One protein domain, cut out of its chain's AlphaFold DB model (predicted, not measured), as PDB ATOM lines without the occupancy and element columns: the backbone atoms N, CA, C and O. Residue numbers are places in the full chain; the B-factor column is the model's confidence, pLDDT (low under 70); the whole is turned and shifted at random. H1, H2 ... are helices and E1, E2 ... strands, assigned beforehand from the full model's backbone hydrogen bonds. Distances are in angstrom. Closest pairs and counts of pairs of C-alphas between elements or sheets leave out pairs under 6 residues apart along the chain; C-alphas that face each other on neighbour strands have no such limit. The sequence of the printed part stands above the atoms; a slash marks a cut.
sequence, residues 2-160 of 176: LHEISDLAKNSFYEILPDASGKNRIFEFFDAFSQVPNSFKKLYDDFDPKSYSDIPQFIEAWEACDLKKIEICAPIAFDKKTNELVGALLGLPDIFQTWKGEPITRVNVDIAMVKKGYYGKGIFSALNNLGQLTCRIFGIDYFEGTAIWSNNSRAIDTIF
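AT A GLANCE: This is residues 2 to 160 of the 176 residues of an uncharacterized protein of marine sediment metagenome (UniProt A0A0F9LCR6). A strongly twisted, curled sheet of four strands forms the middle, with H6 slanting over one face and H1 and H2, which are apart from each other, crossing over the opposite face. H3 and H4 pair up as a small head away from the sheet, and the short helices H7 and H8 follow the last strand. The printed part has 159 residues, with eight named helices and four named strands in the order H1 H2 H3 H4 E1 E2 H5 E3 H6 E4 H7 H8. The sheet is mixed, in the order E1, E2, E3, E4, and the class is mixed, helices and strands. The whole is compact, with a radius of gyration of the C-alphas of 15.9 A and spans of 43 by 40 by 30 A.

IN THESE COORDINATES: H1, residues 2 to 11, begins at C-alpha 2 at (375.518, 386.686, 396.243) and is 14.2 A long. H2, residues 25 to 34, is 14.1 A long. H3 is residues 49 to 52 and H4 residues 56 to 63. E1, residues 76 to 78, and E2, residues 85 to 93 and 22.9 A long, form a hairpin. H5, residues 95 to 99, precedes E3, residues 106 to 114, 23.9 A long. H6, residues 123 to 137, is 21.2 A long. E4 is residues 142 to 144, H7 residues 146 to 150, and H8 residues 153 to 159, ending at C-alpha 159 at (368.381, 369.320, 414.636).

HOW THE PARTS SIT: E1 and E2 are antiparallel, with N 77 and O 87 2.8 A apart. E2 and E3 are antiparallel, with N 92 and O 108 at 2.7 A. E3 and E4 are parallel, with N 109 and O 144 at 2.8 A; E3, H6 and E4 make a strand-helix-strand unit, two parallel neighbour strands with a helix between, its crossover right-handed. H6 has a height over the sheet of 5.5 A; its closest C-alphas to E2 are those of Leu 127 and Leu 89, 6.4 A. H1 and H2 lie on the opposite face, the three layers being helices on both faces of a sheet; the C-alphas of Phe 33 and Leu 92 are the closest of H2 and E2, 6.8 A. H3 and H4 touch, at Pro 49 and Ile 59, with C-alphas 5.5 A apart, and are not on the sheet. H5 is only just not on it, with 4 pairs of C-alphas within 10 A. H7 only grazes the sheet, with residues 146 to 148, and H8 is close to H6 but not clearly touching, with C-alphas 125 and 159 6.3 A apart. Every O i to N i+4 pair is within hydrogen-bond range in H1, H2, H4, H5, H6, H7 and H8; H3 is too short for one.

THE WHOLE: The C-alphas farthest apart, of Lys 81 and Lys 100, are 44.9 A apart. The printed part has no cut. The links H1 to H2, H2 to H3 and H4 to E1 are long. The mean pLDDT of the printed part is 76.4; residues 2 to 26 and 145 to 160 are under 70.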
ATOM      1  N   LEU A   2     374.325 386.391 395.409       60.50
ATOM      2  CA  LEU A   2     375.518 386.686 396.243       60.50
ATOM      3  C   LEU A   2     375.242 387.734 397.346       60.50
ATOM      4  O   LEU A   2     375.641 387.555 398.494       60.50
ATOM      5  N   HIS A   3     374.465 388.773 397.016       65.12
ATOM      6  CA  HIS A   3     373.955 389.749 397.987       65.12
ATOM      7  C   HIS A   3     373.008 389.121 399.022       65.12
ATOM      8  O   HIS A   3     373.166 389.376 400.206       65.12
ATOM      9  N   GLU A   4     372.093 388.242 398.610       64.38
ATOM     10  CA  GLU A   4     371.161 387.564 399.527       64.38
ATOM     11  C   GLU A   4     371.867 386.592 400.479       64.38
ATOM     12  O   GLU A   4     371.511 386.529 401.649       64.38
ATOM     13  N   ILE A   5     372.889 385.866 400.013       65.56
ATOM     14  CA  ILE A   5     373.724 385.009 400.868       65.56
ATOM     15  C   ILE A   5     374.518 385.875 401.850       65.56
ATOM     16  O   ILE A   5     374.594 385.550 403.032       65.56
ATOM     17  N   SER A   6     375.074 387.000 401.387       64.00
ATOM     18  CA  SER A   6     375.762 387.964 402.252       64.00
ATOM     19  C   SER A   6     374.822 388.569 403.299       64.00
ATOM     20  O   SER A   6     375.219 388.754 404.448       64.00
ATOM     21  N   ASP A   7     373.571 388.845 402.940       65.50
ATOM     22  CA  ASP A   7     372.576 389.404 403.852       65.50
ATOM     23  C   ASP A   7     372.004 388.348 404.803       65.50
ATOM     24  O   ASP A   7     371.783 388.652 405.978       65.50
ATOM     25  N   LEU A   8     371.840 387.096 404.363       64.25
ATOM     26  CA  LEU A   8     371.566 385.964 405.248       64.25
ATOM     27  C   LEU A   8     372.702 385.820 406.256       64.25
ATOM     28  O   LEU A   8     372.441 385.794 407.451       64.25
ATOM     29  N   ALA A   9     373.951 385.830 405.793       58.47
ATOM     30  CA  ALA A   9     375.123 385.808 406.652       58.47
ATOM     31  C   ALA A   9     375.079 386.960 407.681       58.47
ATOM     32  O   ALA A   9     375.097 386.716 408.886       58.47
ATOM     33  N   LYS A  10     374.912 388.212 407.237       55.84
ATOM     34  CA  LYS A  10     374.786 389.393 408.118       55.84
ATOM     35  C   LYS A  10     373.685 389.245 409.170       55.84
ATOM     36  O   LYS A  10     373.905 389.580 410.330       55.84
ATOM     37  N   ASN A  11     372.516 388.739 408.788       52.31
ATOM     38  CA  ASN A  11     371.370 388.569 409.688       52.31
ATOM     39  C   ASN A  11     371.479 387.326 410.583       52.31
ATOM     40  O   ASN A  11     370.853 387.266 411.641       52.31
ATOM     41  N   SER A  12     372.299 386.361 410.178       45.50
ATOM     42  CA  SER A  12     372.659 385.162 410.925       45.50
ATOM     43  C   SER A  12     373.957 385.347 411.721       45.50
ATOM     44  O   SER A  12     374.492 384.358 412.190       45.50
ATOM     45  N   PHE A  13     374.483 386.568 411.932       36.78
ATOM     46  CA  PHE A  13     375.798 386.810 412.579       36.78
ATOM     47  C   PHE A  13     375.965 386.249 414.003       36.78
ATOM     48  O   PHE A  13     377.081 386.193 414.510       36.78
ATOM     49  N   TYR A  14     374.881 385.825 414.653       39.69
ATOM     50  CA  TYR A  14     374.932 385.108 415.931       39.69
ATOM     51  C   TYR A  14     375.003 383.575 415.770       39.69
ATOM     52  O   TYR A  14     374.994 382.856 416.767       39.69
ATOM     53  N   GLU A  15     375.011 383.075 414.531       44.50
ATOM     54  CA  GLU A  15     374.702 381.687 414.169       44.50
ATOM     55  C   GLU A  15     375.343 381.180 412.861       44.50
ATOM     56  O   GLU A  15     375.197 380.000 412.550       44.50
ATOM     57  N   ILE A  16     376.081 382.007 412.105       43.50
ATOM     58  CA  ILE A  16     377.064 381.472 411.154       43.50
ATOM     59  C   ILE A  16     378.231 380.948 411.987       43.50
ATOM     60  O   ILE A  16     378.986 381.737 412.556       43.50
ATOM     61  N   LEU A  17     378.397 379.634 412.057       53.91
ATOM     62  CA  LEU A  17     379.587 379.034 412.649       53.91
ATOM     63  C   LEU A  17     380.279 378.214 411.570       53.91
ATOM     64  O   LEU A  17     379.946 377.041 411.400       53.91
ATOM     65  N   PRO A  18     381.178 378.843 410.798       47.97
ATOM     66  CA  PRO A  18     382.059 378.075 409.950       47.97
ATOM     67  C   PRO A  18     382.915 377.132 410.801       47.97
ATOM     68  O   PRO A  18     383.206 377.443 411.960       47.97
ATOM     69  N   ASP A  19     383.384 376.035 410.205       40.91
ATOM     70  CA  ASP A  19     384.333 375.100 410.833       40.91
ATOM     71  C   ASP A  19     385.601 375.824 411.360       40.91
ATOM     72  O   ASP A  19     386.241 375.394 412.320       40.91
ATOM     73  N   ALA A  20     385.908 377.005 410.797       42.59
ATOM     74  CA  ALA A  20     386.899 377.965 411.284       42.59
ATOM     75  C   ALA A  20     386.346 379.406 411.334       42.59
ATOM     76  O   ALA A  20     385.826 379.919 410.347       42.59
ATOM     77  N   SER A  21     386.498 380.105 412.462       44.09
ATOM     78  CA  SER A  21     386.048 381.492 412.640       44.09
ATOM     79  C   SER A  21     386.877 382.506 411.824       44.09
ATOM     80  O   SER A  21     388.103 382.507 411.869       44.09
ATOM     81  N   GLY A  22     386.215 383.427 411.106       48.06
ATOM     82  CA  GLY A  22     386.882 384.533 410.403       48.06
ATOM     83  C   GLY A  22     385.952 385.343 409.491       48.06
ATOM     84  O   GLY A  22     385.110 384.777 408.799       48.06
ATOM     85  N   LYS A  23     386.116 386.677 409.444       56.12
ATOM     86  CA  LYS A  23     385.310 387.580 408.582       56.12
ATOM     87  C   LYS A  23     385.393 387.240 407.085       56.12
ATOM     88  O   LYS A  23     384.495 387.616 406.340       56.12
ATOM     89  N   ASN A  24     386.438 386.519 406.671       65.31
ATOM     90  CA  ASN A  24     386.693 386.161 405.279       65.31
ATOM     91  C   ASN A  24     386.347 384.713 404.922       65.31
ATOM     92  O   ASN A  24     386.472 384.345 403.759       65.31
ATOM     93  N   ARG A  25     385.871 383.900 405.873       65.81
ATOM     94  CA  ARG A  25     385.689 382.461 405.652       65.81
ATOM     95  C   ARG A  25     384.748 382.137 404.495       65.81
ATOM     96  O   ARG A  25     385.006 381.213 403.741       65.81
ATOM     97  N   ILE A  26     383.697 382.931 404.300       68.75
ATOM     98  CA  ILE A  26     382.791 382.737 403.164       68.75
ATOM     99  C   ILE A  26     383.474 383.024 401.815       68.75
ATOM    100  O   ILE A  26     383.168 382.375 400.823       68.75
ATOM    101  N   PHE A  27     384.428 383.960 401.772       72.62
ATOM    102  CA  PHE A  27     385.211 384.241 400.567       72.62
ATOM    103  C   PHE A  27     386.250 383.152 400.315       72.62
ATOM    104  O   PHE A  27     386.376 382.708 399.182       72.62
ATOM    105  N   GLU A  28     386.932 382.678 401.360       70.50
ATOM    106  CA  GLU A  28     387.823 381.511 401.279       70.50
ATOM    107  C   GLU A  28     387.064 380.268 400.808       70.50
ATOM    108  O   GLU A  28     387.567 379.503 399.995       70.50
ATOM    109  N   PHE A  29     385.827 380.094 401.280       72.81
ATOM    110  CA  PHE A  29     384.945 379.022 400.849       72.81
ATOM    111  C   PHE A  29     384.629 379.125 399.353       72.81
ATOM    112  O   PHE A  29     384.764 378.144 398.627       72.81
ATOM    113  N   PHE A  30     384.234 380.308 398.872       75.56
ATOM    114  CA  PHE A  30     383.949 380.507 397.449       75.56
ATOM    115  C   PHE A  30     385.196 380.359 396.571       75.56
ATOM    116  O   PHE A  30     385.101 379.800 395.479       75.56
ATOM    117  N   ASP A  31     386.354 380.813 397.048       78.44
ATOM    118  CA  ASP A  31     387.632 380.617 396.366       78.44
ATOM    119  C   ASP A  31     387.956 379.125 396.239       78.44
ATOM    120  O   ASP A  31     388.152 378.625 395.133       78.44
ATOM    121  N   ALA A  32     387.877 378.385 397.346       74.44
ATOM    122  CA  ALA A  32     388.050 376.937 397.389       74.44
ATOM    123  C   ALA A  32     387.078 376.203 396.442       74.44
ATOM    124  O   ALA A  32     387.490 375.312 395.702       74.44
ATOM    125  N   PHE A  33     385.808 376.620 396.388       75.06
ATOM    126  CA  PHE A  33     384.826 376.094 395.430       75.06
ATOM    127  C   PHE A  33     385.226 376.323 393.979       75.06
ATOM    128  O   PHE A  33     385.088 375.427 393.149       75.06
ATOM    129  N   SER A  34     385.723 377.519 393.665       77.94
ATOM    130  CA  SER A  34     386.101 377.878 392.297       77.94
ATOM    131  C   SER A  34     387.267 377.043 391.759       77.94
ATOM    132  O   SER A  34     387.419 376.908 390.544       77.94
ATOM    133  N   GLN A  35     388.056 376.436 392.650       78.44
ATOM    134  CA  GLN A  35     389.189 375.582 392.302       78.44
ATOM    135  C   GLN A  35     388.788 374.154 391.909       78.44
ATOM    136  O   GLN A  35     389.653 373.403 391.460       78.44
ATOM    137  N   VAL A  36     387.516 373.762 392.062       77.56
ATOM    138  CA  VAL A  36     387.038 372.404 391.760       77.56
ATOM    139  C   VAL A  36     386.223 372.417 390.465       77.56
ATOM    140  O   VAL A  36     385.057 372.822 390.466       77.56
ATOM    141  N   PRO A  37     386.787 371.963 389.330       76.69
ATOM    142  CA  PRO A  37     386.041 371.894 388.084       76.69
ATOM    143  C   PRO A  37     384.894 370.883 388.177       76.69
ATOM    144  O   PRO A  37     385.045 369.801 388.748       76.69
ATOM    145  N   ASN A  38     383.774 371.170 387.508       76.19
ATOM    146  CA  ASN A  38     382.628 370.252 387.452       76.19
ATOM    147  C   ASN A  38     382.982 368.863 386.890       76.19
ATOM    148  O   ASN A  38     382.281 367.906 387.192       76.19
ATOM    149  N   SER A  39     384.070 368.725 386.122       77.69
ATOM    150  CA  SER A  39     384.556 367.433 385.614       77.69
ATOM    151  C   SER A  39     384.970 366.447 386.709       77.69
ATOM    152  O   SER A  39     385.103 365.261 386.432       77.69
ATOM    153  N   PHE A  40     385.194 366.925 387.934       78.88
ATOM    154  CA  PHE A  40     385.535 366.085 389.080       78.88
ATOM    155  C   PHE A  40     384.307 365.596 389.859       78.88
ATOM    156  O   PHE A  40     384.451 364.746 390.739       78.88
ATOM    157  N   LYS A  41     383.105 366.095 389.532       79.38
ATOM    158  CA  LYS A  41     381.826 365.579 390.036       79.38
ATOM    159  C   LYS A  41     381.403 364.397 389.162       79.38
ATOM    160  O   LYS A  41     381.435 364.503 387.936       79.38
ATOM    161  N   LYS A  42     380.987 363.282 389.767       81.19
ATOM    162  CA  LYS A  42     380.662 362.052 389.035       81.19
ATOM    163  C   LYS A  42     379.181 361.713 389.150       81.19
ATOM    164  O   LYS A  42     378.782 361.042 390.090       81.19
ATOM    165  N   LEU A  43     378.375 362.116 388.175       80.69
ATOM    166  CA  LEU A  43     377.016 361.581 388.066       80.69
ATOM    167  C   LEU A  43     377.087 360.078 387.747       80.69
ATOM    168  O   LEU A  43     377.866 359.682 386.881       80.69
ATOM    169  N   TYR A  44     376.307 359.248 388.440       76.69
ATOM    170  CA  TYR A  44     376.146 357.846 388.047       76.69
ATOM    171  C   TYR A  44     375.531 357.761 386.641       76.69
ATOM    172  O   TYR A  44     374.523 358.410 386.364       76.69
ATOM    173  N   ASP A  45     376.153 356.976 385.754       70.31
ATOM    174  CA  ASP A  45     375.775 356.877 384.333       70.31
ATOM    175  C   ASP A  45     374.334 356.366 384.124       70.31
ATOM    176  O   ASP A  45     373.747 356.560 383.060       70.31
ATOM    177  N   ASP A  46     373.757 355.733 385.143       76.81
ATOM    178  CA  ASP A  46     372.430 355.125 385.191       76.81
ATOM    179  C   ASP A  46     371.458 355.853 386.136       76.81
ATOM    180  O   ASP A  46     370.466 355.269 386.574       76.81
ATOM    181  N   PHE A  47     371.710 357.127 386.461       85.31
ATOM    182  CA  PHE A  47     370.801 357.896 387.311       85.31
ATOM    183  C   PHE A  47     369.391 358.001 386.698       85.31
ATOM    184  O   PHE A  47     369.164 358.724 385.726       85.31
ATOM    185  N   ASP A  48     368.432 357.321 387.329       88.12
ATOM    186  CA  ASP A  48     366.998 357.418 387.051       88.12
ATOM    187  C   ASP A  48     366.264 357.962 388.289       88.12
ATOM    188  O   ASP A  48     366.159 357.238 389.285       88.12
ATOM    189  N   PRO A  49     365.702 359.189 388.258       86.38
ATOM    190  CA  PRO A  49     364.938 359.755 389.372       86.38
ATOM    191  C   PRO A  49     363.822 358.838 389.888       86.38
ATOM    192  O   PRO A  49     363.546 358.821 391.090       86.38
ATOM    193  N   LYS A  50     363.214 358.036 389.004       90.31
ATOM    194  CA  LYS A  50     362.108 357.124 389.338       90.31
ATOM    195  C   LYS A  50     362.565 355.929 390.169       90.31
ATOM    196  O   LYS A  50     361.750 355.317 390.852       90.31
ATOM    197  N   SER A  51     363.863 355.623 390.161       89.31
ATOM    198  CA  SER A  51     364.452 354.611 391.041       89.31
ATOM    199  C   SER A  51     364.647 355.108 392.483       89.31
ATOM    200  O   SER A  51     364.745 354.294 393.399       89.31
ATOM    201  N   TYR A  52     364.655 356.433 392.703       83.31
ATOM    202  CA  TYR A  52     364.876 357.054 394.016       83.31
ATOM    203  C   TYR A  52     363.590 357.501 394.718       83.31
ATOM    204  O   TYR A  52     363.560 357.557 395.950       83.31
ATOM    205  N   SER A  53     362.539 357.860 393.975       84.88
ATOM    206  CA  SER A  53     361.266 358.293 394.554       84.88
ATOM    207  C   SER A  53     360.110 358.120 393.572       84.88
ATOM    208  O   SER A  53     360.272 358.310 392.371       84.88
ATOM    209  N   ASP A  54     358.925 357.826 394.103       89.31
ATOM    210  CA  ASP A  54     357.641 357.834 393.397       89.31
ATOM    211  C   ASP A  54     356.922 359.197 393.470       89.31
ATOM    212  O   ASP A  54     355.858 359.373 392.877       89.31
ATOM    213  N   ILE A  55     357.494 360.180 394.176       88.56
ATOM    214  CA  ILE A  55     356.907 361.511 394.355       88.56
ATOM    215  C   ILE A  55     357.004 362.292 393.033       88.56
ATOM    216  O   ILE A  55     358.117 362.629 392.611       88.56
ATOM    217  N   PRO A  56     355.874 362.682 392.405       90.00
ATOM    218  CA  PRO A  56     355.892 363.345 391.101       90.00
ATOM    219  C   PRO A  56     356.711 364.635 391.082       90.00
ATOM    220  O   PRO A  56     357.447 364.878 390.136       90.00
ATOM    221  N   GLN A  57     356.648 365.433 392.152       85.69
ATOM    222  CA  GLN A  57     357.387 366.694 392.253       85.69
ATOM    223  C   GLN A  57     358.900 366.480 392.348       85.69
ATOM    224  O   GLN A  57     359.663 367.327 391.893       85.69
ATOM    225  N   PHE A  58     359.339 365.372 392.952       85.56
ATOM    226  CA  PHE A  58     360.754 365.014 392.983       85.56
ATOM    227  C   PHE A  58     361.216 364.639 391.576       85.56
ATOM    228  O   PHE A  58     362.185 365.206 391.084       85.56
ATOM    229  N   ILE A  59     360.482 363.741 390.913       90.12
ATOM    230  CA  ILE A  59     360.791 363.289 389.552       90.12
ATOM    231  C   ILE A  59     360.829 364.485 388.592       90.12
ATOM    232  O   ILE A  59     361.834 364.685 387.917       90.12
ATOM    233  N   GLU A  60     359.793 365.327 388.599       91.44
ATOM    234  CA  GLU A  60     359.695 366.524 387.756       91.44
ATOM    235  C   GLU A  60     360.864 367.490 387.997       91.44
ATOM    236  O   GLU A  60     361.475 367.968 387.044       91.44
ATOM    237  N   ALA A  61     361.216 367.750 389.261       87.31
ATOM    238  CA  ALA A  61     362.319 368.646 389.592       87.31
ATOM    239  C   ALA A  61     363.667 368.134 389.064       87.31
ATOM    240  O   ALA A  61     364.472 368.934 388.592       87.31
ATOM    241  N   TRP A  62     363.913 366.823 389.127       88.56
ATOM    242  CA  TRP A  62     365.147 366.215 388.624       88.56
ATOM    243  C   TRP A  62     365.176 366.105 387.098       88.56
ATOM    244  O   TRP A  62     366.214 366.384 386.504       88.56
ATOM    245  N   GLU A  63     364.056 365.761 386.458       89.81
ATOM    246  CA  GLU A  63     363.939 365.692 384.992       89.81
ATOM    247  C   GLU A  63     364.045 367.084 384.336       89.81
ATOM    248  O   GLU A  63     364.597 367.212 383.244       89.81
ATOM    249  N   ALA A  64     363.571 368.142 385.004       89.31
ATOM    250  CA  ALA A  64     363.679 369.521 384.522       89.31
ATOM    251  C   ALA A  64     365.042 370.185 384.818       89.31
ATOM    252  O   ALA A  64     365.321 371.274 384.307       89.31
ATOM    253  N   CYS A  65     365.886 369.577 385.658       85.81
ATOM    254  CA  CYS A  65     367.155 370.158 386.091       85.81
ATOM    255  C   CYS A  65     368.279 369.921 385.069       85.81
ATOM    256  O   CYS A  65     368.500 368.806 384.601       85.81
ATOM    257  N   ASP A  66     369.079 370.954 384.786       86.06
ATOM    258  CA  ASP A  66     370.350 370.778 384.080       86.06
ATOM    259  C   ASP A  66     371.411 370.239 385.054       86.06
ATOM    260  O   ASP A  66     372.133 370.998 385.709       86.06
ATOM    261  N   LEU A  67     371.511 368.909 385.138       82.81
ATOM    262  CA  LEU A  67     372.424 368.202 386.044       82.81
ATOM    263  C   LEU A  67     373.900 368.574 385.846       82.81
ATOM    264  O   LEU A  67     374.702 368.389 386.756       82.81
ATOM    265  N   LYS A  68     374.290 369.133 384.692       78.50
ATOM    266  CA  LYS A  68     375.674 369.582 384.452       78.50
ATOM    267  C   LYS A  68     375.988 370.921 385.119       78.50
ATOM    268  O   LYS A  68     377.160 371.274 385.256       78.50
ATOM    269  N   LYS A  69     374.958 371.681 385.497       80.50
ATOM    270  CA  LYS A  69     375.074 373.012 386.110       80.50
ATOM    271  C   LYS A  69     374.758 373.021 387.602       80.50
ATOM    272  O   LYS A  69     374.820 374.083 388.216       80.50
ATOM    273  N   ILE A  70     374.409 371.878 388.184       81.06
ATOM    274  CA  ILE A  70     374.042 371.809 389.593       81.06
ATOM    275  C   ILE A  70     375.267 371.997 390.500       81.06
ATOM    276  O   ILE A  70     376.351 371.447 390.265       81.06
ATOM    277  N   GLU A  71     375.075 372.757 391.577       84.31
ATOM    278  CA  GLU A  71     376.030 372.828 392.676       84.31
ATOM    279  C   GLU A  71     375.535 371.982 393.851       84.31
ATOM    280  O   GLU A  71     374.760 372.429 394.691       84.31
ATOM    281  N   ILE A  72     375.964 370.720 393.872       83.94
ATOM    282  CA  ILE A  72     375.510 369.712 394.839       83.94
ATOM    283  C   ILE A  72     375.936 370.027 396.275       83.94
ATOM    284  O   ILE A  72     375.223 369.682 397.213       83.94
ATOM    285  N   CYS A  73     377.062 370.723 396.453       86.56
ATOM    286  CA  CYS A  73     377.618 371.006 397.773       86.56
ATOM    287  C   CYS A  73     377.073 372.304 398.395       86.56
ATOM    288  O   CYS A  73     377.564 372.735 399.438       86.56
ATOM    289  N   ALA A  74     376.067 372.932 397.777       87.81
ATOM    290  CA  ALA A  74     375.444 374.160 398.270       87.81
ATOM    291  C   ALA A  74     373.901 374.100 398.266       87.81
ATOM    292  O   ALA A  74     373.257 374.941 397.635       87.81
ATOM    293  N   PRO A  75     373.263 373.130 398.949       89.50
ATOM    294  CA  PRO A  75     371.815 373.147 399.128       89.50
ATOM    295  C   PRO A  75     371.344 374.432 399.832       89.50
ATOM    296  O   PRO A  75     371.852 374.835 400.885       89.50
ATOM    297  N   ILE A  76     370.314 375.054 399.257       90.88
ATOM    298  CA  ILE A  76     369.695 376.296 399.734       90.88
ATOM    299  C   ILE A  76     368.174 376.155 399.816       90.88
ATOM    300  O   ILE A  76     367.564 375.403 399.059       90.88
ATOM    301  N   ALA A  77     367.558 376.879 400.748       90.00
ATOM    302  CA  ALA A  77     366.120 376.864 400.988       90.00
ATOM    303  C   ALA A  77     365.534 378.271 400.874       90.00
ATOM    304  O   ALA A  77     366.052 379.219 401.471       90.00
ATOM    305  N   PHE A  78     364.402 378.371 400.178       90.69
ATOM    306  CA  PHE A  78     363.620 379.594 400.037       90.69
ATOM    307  C   PHE A  78     362.259 379.450 400.719       90.69
ATOM    308  O   PHE A  78     361.656 378.374 400.716       90.69
ATOM    309  N   ASP A  79     361.755 380.538 401.294       89.56
ATOM    310  CA  ASP A  79     360.369 380.595 401.747       89.56
ATOM    311  C   ASP A  79     359.431 380.646 400.537       89.56
ATOM    312  O   ASP A  79     359.546 381.518 399.681       89.56
ATOM    313  N   LYS A  80     358.460 379.731 400.471       88.44
ATOM    314  CA  LYS A  80     357.541 379.629 399.327       88.44
ATOM    315  C   LYS A  80     356.684 380.885 399.107       88.44
ATOM    316  O   LYS A  80     356.251 381.126 397.985       88.44
ATOM    317  N   LYS A  81     356.364 381.640 400.163       91.31
ATOM    318  CA  LYS A  81     355.479 382.813 400.085       91.31
ATOM    319  C   LYS A  81     356.254 384.079 399.766       91.31
ATOM    320  O   LYS A  81     355.781 384.882 398.971       91.31
ATOM    321  N   THR A  82     357.399 384.275 400.414       92.25
ATOM    322  CA  THR A  82     358.186 385.509 400.267       92.25
ATOM    323  C   THR A  82     359.284 385.391 399.218       92.25
ATOM    324  O   THR A  82     359.820 386.408 398.793       92.25
ATOM    325  N   ASN A  83     359.606 384.167 398.789       88.62
ATOM    326  CA  ASN A  83     360.742 383.848 397.927       88.62
ATOM    327  C   ASN A  83     362.094 384.308 398.506       88.62
ATOM    328  O   ASN A  83     363.072 384.475 397.783       88.62
ATOM    329  N   GLU A  84     362.160 384.537 399.817       91.31
ATOM    330  CA  GLU A  84     363.394 384.921 400.490       91.31
ATOM    331  C   GLU A  84     364.250 383.693 400.790       91.31
ATOM    332  O   GLU A  84     363.730 382.639 401.158       91.31
ATOM    333  N   LEU A  85     365.573 383.848 400.719       89.00
ATOM    334  CA  LEU A  85     366.519 382.845 401.200       89.00
ATOM    335  C   LEU A  85     366.392 382.697 402.729       89.00
ATOM    336  O   LEU A  85     366.588 383.656 403.480       89.00
ATOM    337  N   VAL A  86     366.071 381.488 403.196       88.81
ATOM    338  CA  VAL A  86     365.832 381.188 404.622       88.81
ATOM    339  C   VAL A  86     366.777 380.151 405.208       88.81
ATOM    340  O   VAL A  86     366.834 380.006 406.431       88.81
ATOM    341  N   GLY A  87     367.536 379.444 404.377       85.81
ATOM    342  CA  GLY A  87     368.568 378.539 404.853       85.81
ATOM    343  C   GLY A  87     369.575 378.176 403.776       85.81
ATOM    344  O   GLY A  87     369.260 378.193 402.588       85.81
ATOM    345  N   ALA A  88     370.782 377.843 404.207       87.62
ATOM    346  CA  ALA A  88     371.846 377.338 403.356       87.62
ATOM    347  C   ALA A  88     372.703 376.356 404.153       87.62
ATOM    348  O   ALA A  88     372.984 376.582 405.332       87.62
ATOM    349  N   LEU A  89     373.120 375.278 403.504       84.94
ATOM    350  CA  LEU A  89     374.106 374.347 404.028       84.94
ATOM    351  C   LEU A  89     375.178 374.193 402.956       84.94
ATOM    352  O   LEU A  89     374.870 373.810 401.836       84.94
ATOM    353  N   LEU A  90     376.412 374.560 403.273       84.88
ATOM    354  CA  LEU A  90     377.505 374.628 402.314       84.88
ATOM    355  C   LEU A  90     378.615 373.676 402.760       84.88
ATOM    356  O   LEU A  90     379.042 373.715 403.916       84.88
ATOM    357  N   GLY A  91     379.074 372.816 401.856       83.62
ATOM    358  CA  GLY A  91     380.157 371.870 402.107       83.62
ATOM    359  C   GLY A  91     381.316 372.065 401.145       83.62
ATOM    360  O   GLY A  91     381.099 372.244 399.963       83.62
ATOM    361  N   LEU A  92     382.546 372.017 401.633       83.69
ATOM    362  CA  LEU A  92     383.768 372.070 400.843       83.69
ATOM    363  C   LEU A  92     384.116 370.678 400.303       83.69
ATOM    364  O   LEU A  92     384.338 369.768 401.107       83.69
ATOM    365  N   PRO A  93     384.210 370.486 398.977       85.75
ATOM    366  CA  PRO A  93     384.826 369.292 398.409       85.75
ATOM    367  C   PRO A  93     386.245 369.080 398.950       85.75
ATOM    368  O   PRO A  93     386.964 370.048 399.205       85.75
ATOM    369  N   ASP A  94     386.678 367.828 399.089       84.88
ATOM    370  CA  ASP A  94     388.072 367.511 399.407       84.88
ATOM    371  C   ASP A  94     388.975 367.847 398.210       84.88
ATOM    372  O   ASP A  94     389.201 367.039 397.305       84.88
ATOM    373  N   ILE A  95     389.499 369.074 398.211       82.00
ATOM    374  CA  ILE A  95     390.305 369.616 397.112       82.00
ATOM    375  C   ILE A  95     391.554 368.760 396.853       82.00
ATOM    376  O   ILE A  95     392.006 368.679 395.707       82.00
ATOM    377  N   PHE A  96     392.068 368.045 397.862       81.62
ATOM    378  CA  PHE A  96     393.215 367.158 397.684       81.62
ATOM    379  C   PHE A  96     392.926 366.002 396.717       81.62
ATOM    380  O   PHE A  96     393.859 365.547 396.055       81.62
ATOM    381  N   GLN A  97     391.675 365.539 396.595       83.19
ATOM    382  CA  GLN A  97     391.301 364.528 395.594       83.19
ATOM    383  C   GLN A  97     391.467 365.096 394.180       83.19
ATOM    384  O   GLN A  97     392.149 364.501 393.345       83.19
ATOM    385  N   THR A  98     390.982 366.320 393.955       82.44
ATOM    386  CA  THR A  98     391.172 367.069 392.702       82.44
ATOM    387  C   THR A  98     392.648 367.207 392.332       82.44
ATOM    388  O   THR A  98     393.032 366.940 391.195       82.44
ATOM    389  N   TRP A  99     393.505 367.579 393.290       82.00
ATOM    390  CA  TRP A  99     394.951 367.730 393.061       82.00
ATOM    391  C   TRP A  99     395.652 366.414 392.715       82.00
ATOM    392  O   TRP A  99     396.677 366.425 392.035       82.00
ATOM    393  N   LYS A 100     395.102 365.279 393.152       86.50
ATOM    394  CA  LYS A 100     395.575 363.938 392.784       86.50
ATOM    395  C   LYS A 100     395.011 363.438 391.451       86.50
ATOM    396  O   LYS A 100     395.387 362.353 391.017       86.50
ATOM    397  N   GLY A 101     394.131 364.202 390.801       85.31
ATOM    398  CA  GLY A 101     393.424 363.763 389.597       85.31
ATOM    399  C   GLY A 101     392.303 362.755 389.880       85.31
ATOM    400  O   GLY A 101     391.861 362.066 388.964       85.31
ATOM    401  N   GLU A 102     391.853 362.646 391.130       88.56
ATOM    402  CA  GLU A 102     390.786 361.739 391.557       88.56
ATOM    403  C   GLU A 102     389.433 362.469 391.590       88.56
ATOM    404  O   GLU A 102     389.392 363.647 391.954       88.56
ATOM    405  N   PRO A 103     388.310 361.798 391.264       88.12
ATOM    406  CA  PRO A 103     386.976 362.365 391.458       88.12
ATOM    407  C   PRO A 103     386.727 362.774 392.915       88.12
ATOM    408  O   PRO A 103     387.223 362.128 393.842       88.12
ATOM    409  N   ILE A 104     385.906 363.805 393.119       88.69
ATOM    410  CA  ILE A 104     385.447 364.180 394.459       88.69
ATOM    411  C   ILE A 104     384.505 363.093 394.967       88.69
ATOM    412  O   ILE A 104     383.422 362.897 394.418       88.69
ATOM    413  N   THR A 105     384.894 362.432 396.053       90.69
ATOM    414  CA  THR A 105     384.021 361.500 396.785       90.69
ATOM    415  C   THR A 105     383.779 361.944 398.226       90.69
ATOM    416  O   THR A 105     382.963 361.356 398.935       90.69
ATOM    417  N   ARG A 106     384.469 363.003 398.670       88.25
ATOM    418  CA  ARG A 106     384.462 363.488 400.050       88.25
ATOM    419  C   ARG A 106     384.131 364.969 400.116       88.25
ATOM    420  O   ARG A 106     384.644 365.765 399.330       88.25
ATOM    421  N   VAL A 107     383.311 365.335 401.093       87.50
ATOM    422  CA  VAL A 107     382.948 366.725 401.390       87.50
ATOM    423  C   VAL A 107     383.067 366.980 402.885       87.50
ATOM    424  O   VAL A 107     382.601 366.174 403.686       87.50
ATOM    425  N   ASN A 108     383.643 368.118 403.265       82.38
ATOM    426  CA  ASN A 108     383.521 368.662 404.612       82.38
ATOM    427  C   ASN A 108     382.364 369.664 404.642       82.38
ATOM    428  O   ASN A 108     382.422 370.694 403.979       82.38
ATOM    429  N   VAL A 109     381.301 369.387 405.388       79.44
ATOM    430  CA  VAL A 109     380.261 370.378 405.671       79.44
ATOM    431  C   VAL A 109     380.923 371.513 406.448       79.44
ATOM    432  O   VAL A 109     381.476 371.255 407.511       79.44
ATOM    433  N   ASP A 110     380.882 372.743 405.923       75.56
ATOM    434  CA  ASP A 110     381.608 373.896 406.486       75.56
ATOM    435  C   ASP A 110     380.678 374.951 407.090       75.56
ATOM    436  O   ASP A 110     380.979 375.510 408.141       75.56
ATOM    437  N   ILE A 111     379.541 375.233 406.446       76.00
ATOM    438  CA  ILE A 111     378.665 376.345 406.833       76.00
ATOM    439  C   ILE A 111     377.220 375.875 406.899       76.00
ATOM    440  O   ILE A 111     376.676 375.377 405.921       76.00
ATOM    441  N   ALA A 112     376.561 376.135 408.025       77.62
ATOM    442  CA  ALA A 112     375.120 376.004 408.177       77.62
ATOM    443  C   ALA A 112     374.518 377.360 408.557       77.62
ATOM    444  O   ALA A 112     374.952 377.987 409.522       77.62
ATOM    445  N   MET A 113     373.515 377.815 407.811       79.06
ATOM    446  CA  MET A 113     372.814 379.074 408.057       79.06
ATOM    447  C   MET A 113     371.308 378.849 408.015       79.06
ATOM    448  O   MET A 113     370.786 378.228 407.090       79.06
ATOM    449  N   VAL A 114     370.599 379.395 409.001       78.81
ATOM    450  CA  VAL A 114     369.134 379.455 409.029       78.81
ATOM    451  C   VAL A 114     368.730 380.877 409.411       78.81
ATOM    452  O   VAL A 114     369.301 381.472 410.325       78.81
ATOM    453  N   LYS A 115     367.761 381.447 408.692       81.19
ATOM    454  CA  LYS A 115     367.246 382.794 408.957       81.19
ATOM    455  C   LYS A 115     366.525 382.832 410.304       81.19
ATOM    456  O   LYS A 115     365.773 381.917 410.659       81.19
ATOM    457  N   LYS A 116     366.677 383.944 411.028       78.19
ATOM    458  CA  LYS A 116     365.965 384.178 412.289       78.19
ATOM    459  C   LYS A 116     364.455 384.000 412.130       78.19
ATOM    460  O   LYS A 116     363.849 384.536 411.208       78.19
ATOM    461  N   GLY A 117     363.852 383.233 413.041       80.25
ATOM    462  CA  GLY A 117     362.424 382.884 412.994       80.25
ATOM    463  C   GLY A 117     362.097 381.621 412.185       80.25
ATOM    464  O   GLY A 117     360.934 381.211 412.150       80.25
ATOM    465  N   TYR A 118     363.098 380.974 411.577       78.88
ATOM    466  CA  TYR A 118     362.965 379.672 410.909       78.88
ATOM    467  C   TYR A 118     363.611 378.510 411.690       78.88
ATOM    468  O   TYR A 118     363.578 377.364 411.242       78.88
ATOM    469  N   TYR A 119     364.133 378.772 412.891       73.44
ATOM    470  CA  TYR A 119     364.678 377.743 413.785       73.44
ATOM    471  C   TYR A 119     363.622 376.737 414.226       73.44
ATOM    472  O   TYR A 119     362.455 377.087 414.405       73.44
ATOM    473  N   GLY A 120     364.039 375.482 414.400       70.56
ATOM    474  CA  GLY A 120     363.158 374.392 414.827       70.56
ATOM    475  C   GLY A 120     362.098 373.988 413.795       70.56
ATOM    476  O   GLY A 120     361.321 373.078 414.054       70.56
ATOM    477  N   LYS A 121     362.069 374.612 412.608       81.50
ATOM    478  CA  LYS A 121     361.132 374.279 411.518       81.50
ATOM    479  C   LYS A 121     361.658 373.198 410.566       81.50
ATOM    480  O   LYS A 121     361.146 373.048 409.466       81.50
ATOM    481  N   GLY A 122     362.723 372.492 410.951       77.50
ATOM    482  CA  GLY A 122     363.309 371.412 410.151       77.50
ATOM    483  C   GLY A 122     364.096 371.851 408.908       77.50
ATOM    484  O   GLY A 122     364.496 370.984 408.138       77.50
ATOM    485  N   ILE A 123     364.361 373.154 408.713       82.38
ATOM    486  CA  ILE A 123     365.096 373.672 407.539       82.38
ATOM    487  C   ILE A 123     366.458 372.993 407.386       82.38
ATOM    488  O   ILE A 123     366.774 372.484 406.316       82.38
ATOM    489  N   PHE A 124     367.239 372.930 408.467       78.62
ATOM    490  CA  PHE A 124     368.537 372.266 408.435       78.62
ATOM    491  C   PHE A 124     368.407 370.785 408.060       78.62
ATOM    492  O   PHE A 124     369.103 370.316 407.167       78.62
ATOM    493  N   SER A 125     367.514 370.046 408.725       78.62
ATOM    494  CA  SER A 125     367.349 368.608 408.490       78.62
ATOM    495  C   SER A 125     366.941 368.320 407.046       78.62
ATOM    496  O   SER A 125     367.458 367.384 406.440       78.62
ATOM    497  N   ALA A 126     366.074 369.156 406.467       82.69
ATOM    498  CA  ALA A 126     365.710 369.075 405.057       82.69
ATOM    499  C   ALA A 126     366.918 369.330 404.140       82.69
ATOM    500  O   ALA A 126     367.180 368.520 403.254       82.69
ATOM    501  N   LEU A 127     367.683 370.402 404.382       85.88
ATOM    502  CA  LEU A 127     368.885 370.733 403.606       85.88
ATOM    503  C   LEU A 127     369.955 369.641 403.694       85.88
ATOM    504  O   LEU A 127     370.542 369.285 402.679       85.88
ATOM    505  N   ASN A 128     370.179 369.077 404.880       84.75
ATOM    506  CA  ASN A 128     371.137 367.998 405.082       84.75
ATOM    507  C   ASN A 128     370.698 366.709 404.376       84.75
ATOM    508  O   ASN A 128     371.502 366.092 403.686       84.75
ATOM    509  N   ASN A 129     369.432 366.307 404.510       83.44
ATOM    510  CA  ASN A 129     368.949 365.063 403.909       83.44
ATOM    511  C   ASN A 129     368.917 365.146 402.379       83.44
ATOM    512  O   ASN A 129     369.405 364.239 401.708       83.44
ATOM    513  N   LEU A 130     368.386 366.245 401.831       83.75
ATOM    514  CA  LEU A 130     368.364 366.471 400.385       83.75
ATOM    515  C   LEU A 130     369.778 366.675 399.841       83.75
ATOM    516  O   LEU A 130     370.129 366.072 398.835       83.75
ATOM    517  N   GLY A 131     370.610 367.461 400.528       87.12
ATOM    518  CA  GLY A 131     372.004 367.686 400.151       87.12
ATOM    519  C   GLY A 131     372.806 366.389 400.090       87.12
ATOM    520  O   GLY A 131     373.458 366.126 399.086       87.12
ATOM    521  N   GLN A 132     372.712 365.532 401.111       86.88
ATOM    522  CA  GLN A 132     373.405 364.239 401.110       86.88
ATOM    523  C   GLN A 132     372.897 363.302 400.013       86.88
ATOM    524  O   GLN A 132     373.710 362.633 399.379       86.88
ATOM    525  N   LEU A 133     371.582 363.248 399.772       86.50
ATOM    526  CA  LEU A 133     371.011 362.453 398.683       86.50
ATOM    527  C   LEU A 133     371.562 362.908 397.326       86.50
ATOM    528  O   LEU A 133     372.099 362.094 396.577       86.50
ATOM    529  N   THR A 134     371.481 364.208 397.044       87.44
ATOM    530  CA  THR A 134     371.990 364.810 395.808       87.44
ATOM    531  C   THR A 134     373.490 364.565 395.664       87.44
ATOM    532  O   THR A 134     373.927 364.070 394.635       87.44
ATOM    533  N   CYS A 135     374.296 364.821 396.693       89.50
ATOM    534  CA  CYS A 135     375.738 364.568 396.651       89.50
ATOM    535  C   CYS A 135     376.072 363.089 396.377       89.50
ATOM    536  O   CYS A 135     376.962 362.807 395.577       89.50
ATOM    537  N   ARG A 136     375.329 362.142 396.967       88.12
ATOM    538  CA  ARG A 136     375.516 360.702 396.718       88.12
ATOM    539  C   ARG A 136     375.223 360.310 395.279       88.12
ATOM    540  O   ARG A 136     375.976 359.522 394.725       88.12
ATOM    541  N   ILE A 137     374.193 360.882 394.656       87.69
ATOM    542  CA  ILE A 137     373.901 360.688 393.222       87.69
ATOM    543  C   ILE A 137     375.092 361.123 392.345       87.69
ATOM    544  O   ILE A 137     375.311 360.576 391.266       87.69
ATOM    545  N   PHE A 138     375.897 362.064 392.837       88.62
ATOM    546  CA  PHE A 138     377.110 362.554 392.186       88.62
ATOM    547  C   PHE A 138     378.407 361.910 392.718       88.62
ATOM    548  O   PHE A 138     379.496 362.470 392.552       88.62
ATOM    549  N   GLY A 139     378.304 360.723 393.328       88.00
ATOM    550  CA  GLY A 139     379.451 359.898 393.712       88.00
ATOM    551  C   GLY A 139     380.137 360.306 395.019       88.00
ATOM    552  O   GLY A 139     381.196 359.767 395.336       88.00
ATOM    553  N   ILE A 140     379.548 361.226 395.787       89.69
ATOM    554  CA  ILE A 140     380.061 361.637 397.099       89.69
ATOM    555  C   ILE A 140     379.497 360.703 398.167       89.69
ATOM    556  O   ILE A 140     378.314 360.761 398.510       89.69
ATOM    557  N   ASP A 141     380.347 359.834 398.698       88.38
ATOM    558  CA  ASP A 141     379.974 358.789 399.650       88.38
ATOM    559  C   ASP A 141     380.401 359.094 401.093       88.38
ATOM    560  O   ASP A 141     379.934 358.431 402.027       88.38
ATOM    561  N   TYR A 142     381.213 360.135 401.293       87.81
ATOM    562  CA  TYR A 142     381.717 360.534 402.600       87.81
ATOM    563  C   TYR A 142     381.480 362.016 402.899       87.81
ATOM    564  O   TYR A 142     381.832 362.902 402.118       87.81
ATOM    565  N   PHE A 143     380.936 362.277 404.089       85.12
ATOM    566  CA  PHE A 143     380.704 363.617 404.618       85.12
ATOM    567  C   PHE A 143     381.380 363.737 405.982       85.12
ATOM    568  O   PHE A 143     381.021 363.028 406.924       85.12
ATOM    569  N   GLU A 144     382.336 364.648 406.090       80.38
ATOM    570  CA  GLU A 144     382.884 365.107 407.363       80.38
ATOM    571  C   GLU A 144     382.113 366.362 407.798       80.38
ATOM    572  O   GLU A 144     381.668 367.142 406.966       80.38
ATOM    573  N   GLY A 145     381.893 366.551 409.096       65.50
ATOM    574  CA  GLY A 145     381.318 367.799 409.628       65.50
ATOM    575  C   GLY A 145     381.548 367.963 411.128       65.50
ATOM    576  O   GLY A 145     380.867 368.729 411.804       65.50
ATOM    577  N   THR A 146     382.470 367.171 411.679       58.09
ATOM    578  CA  THR A 146     382.592 366.863 413.109       58.09
ATOM    579  C   THR A 146     382.840 368.100 413.976       58.09
ATOM    580  O   THR A 146     382.401 368.124 415.128       58.09
ATOM    581  N   ALA A 147     383.489 369.134 413.435       53.38
ATOM    582  CA  ALA A 147     383.852 370.336 414.180       53.38
ATOM    583  C   ALA A 147     382.787 371.459 414.155       53.38
ATOM    584  O   ALA A 147     382.660 372.179 415.152       53.38
ATOM    585  N   ILE A 148     381.885 371.499 413.162       55.88
ATOM    586  CA  ILE A 148     380.626 372.272 413.269       55.88
ATOM    587  C   ILE A 148     379.777 371.741 414.429       55.88
ATOM    588  O   ILE A 148     379.161 372.507 415.174       55.88
ATOM    589  N   TRP A 149     379.754 370.416 414.605       56.25
ATOM    590  CA  TRP A 149     378.941 369.755 415.623       56.25
ATOM    591  C   TRP A 149     379.494 369.935 417.037       56.25
ATOM    592  O   TRP A 149     378.735 370.219 417.964       56.25
ATOM    593  N   SER A 150     380.807 369.790 417.226       53.97
ATOM    594  CA  SER A 150     381.425 369.849 418.558       53.97
ATOM    595  C   SER A 150     381.347 371.234 419.206       53.97
ATOM    596  O   SER A 150     381.248 371.323 420.429       53.97
ATOM    597  N   ASN A 151     381.322 372.302 418.405       53.00
ATOM    598  CA  ASN A 151     381.267 373.681 418.890       53.00
ATOM    599  C   ASN A 151     379.838 374.227 419.057       53.00
ATOM    600  O   ASN A 151     379.674 375.365 419.500       53.00
ATOM    601  N   ASN A 152     378.795 373.455 418.717       58.16
ATOM    602  CA  ASN A 152     377.441 373.996 418.589       58.16
ATOM    603  C   ASN A 152     376.347 373.090 419.173       58.16
ATOM    604  O   ASN A 152     375.551 372.481 418.452       58.16
ATOM    605  N   SER A 153     376.244 373.067 420.508       59.00
ATOM    606  CA  SER A 153     375.149 372.365 421.192       59.00
ATOM    607  C   SER A 153     373.776 372.870 420.744       59.00
ATOM    608  O   SER A 153     372.867 372.074 420.588       59.00
ATOM    609  N   ARG A 154     373.632 374.168 420.448       58.69
ATOM    610  CA  ARG A 154     372.354 374.774 420.048       58.69
ATOM    611  C   ARG A 154     371.888 374.322 418.659       58.69
ATOM    612  O   ARG A 154     370.689 374.136 418.459       58.69
ATOM    613  N   ALA A 155     372.805 374.114 417.712       56.19
ATOM    614  CA  ALA A 155     372.482 373.495 416.426       56.19
ATOM    615  C   ALA A 155     372.146 372.015 416.596       56.19
ATOM    616  O   ALA A 155     371.134 371.577 416.056       56.19
ATOM    617  N   ILE A 156     372.919 371.273 417.399       59.41
ATOM    618  CA  ILE A 156     372.589 369.880 417.738       59.41
ATOM    619  C   ILE A 156     371.177 369.800 418.333       59.41
ATOM    620  O   ILE A 156     370.376 368.997 417.867       59.41
ATOM    621  N   ASP A 157     370.836 370.678 419.273       61.84
ATOM    622  CA  ASP A 157     369.522 370.724 419.925       61.84
ATOM    623  C   ASP A 157     368.405 371.181 418.967       61.84
ATOM    624  O   ASP A 157     367.247 370.809 419.131       61.84
ATOM    625  N   THR A 158     368.725 371.967 417.934       55.16
ATOM    626  CA  THR A 158     367.756 372.377 416.899       55.16
ATOM    627  C   THR A 158     367.463 371.248 415.908       55.16
ATOM    628  O   THR A 158     366.348 371.144 415.397       55.16
ATOM    629  N   ILE A 159     368.460 370.416 415.614       53.09
ATOM    630  CA  ILE A 159     368.381 369.320 414.636       53.09
ATOM    631  C   ILE A 159     367.828 368.057 415.287       53.09
ATOM    632  O   ILE A 159     367.038 367.331 414.686       53.09
ATOM    633  N   PHE A 160     368.218 367.827 416.536       58.84
ATOM    634  CA  PHE A 160     367.833 366.689 417.346       58.84
ATOM    635  C   PHE A 160     367.144 367.153 418.637       58.84
ATOM    636  O   PHE A 160     367.616 366.835 419.730       58.84
TER     637      PHE A 160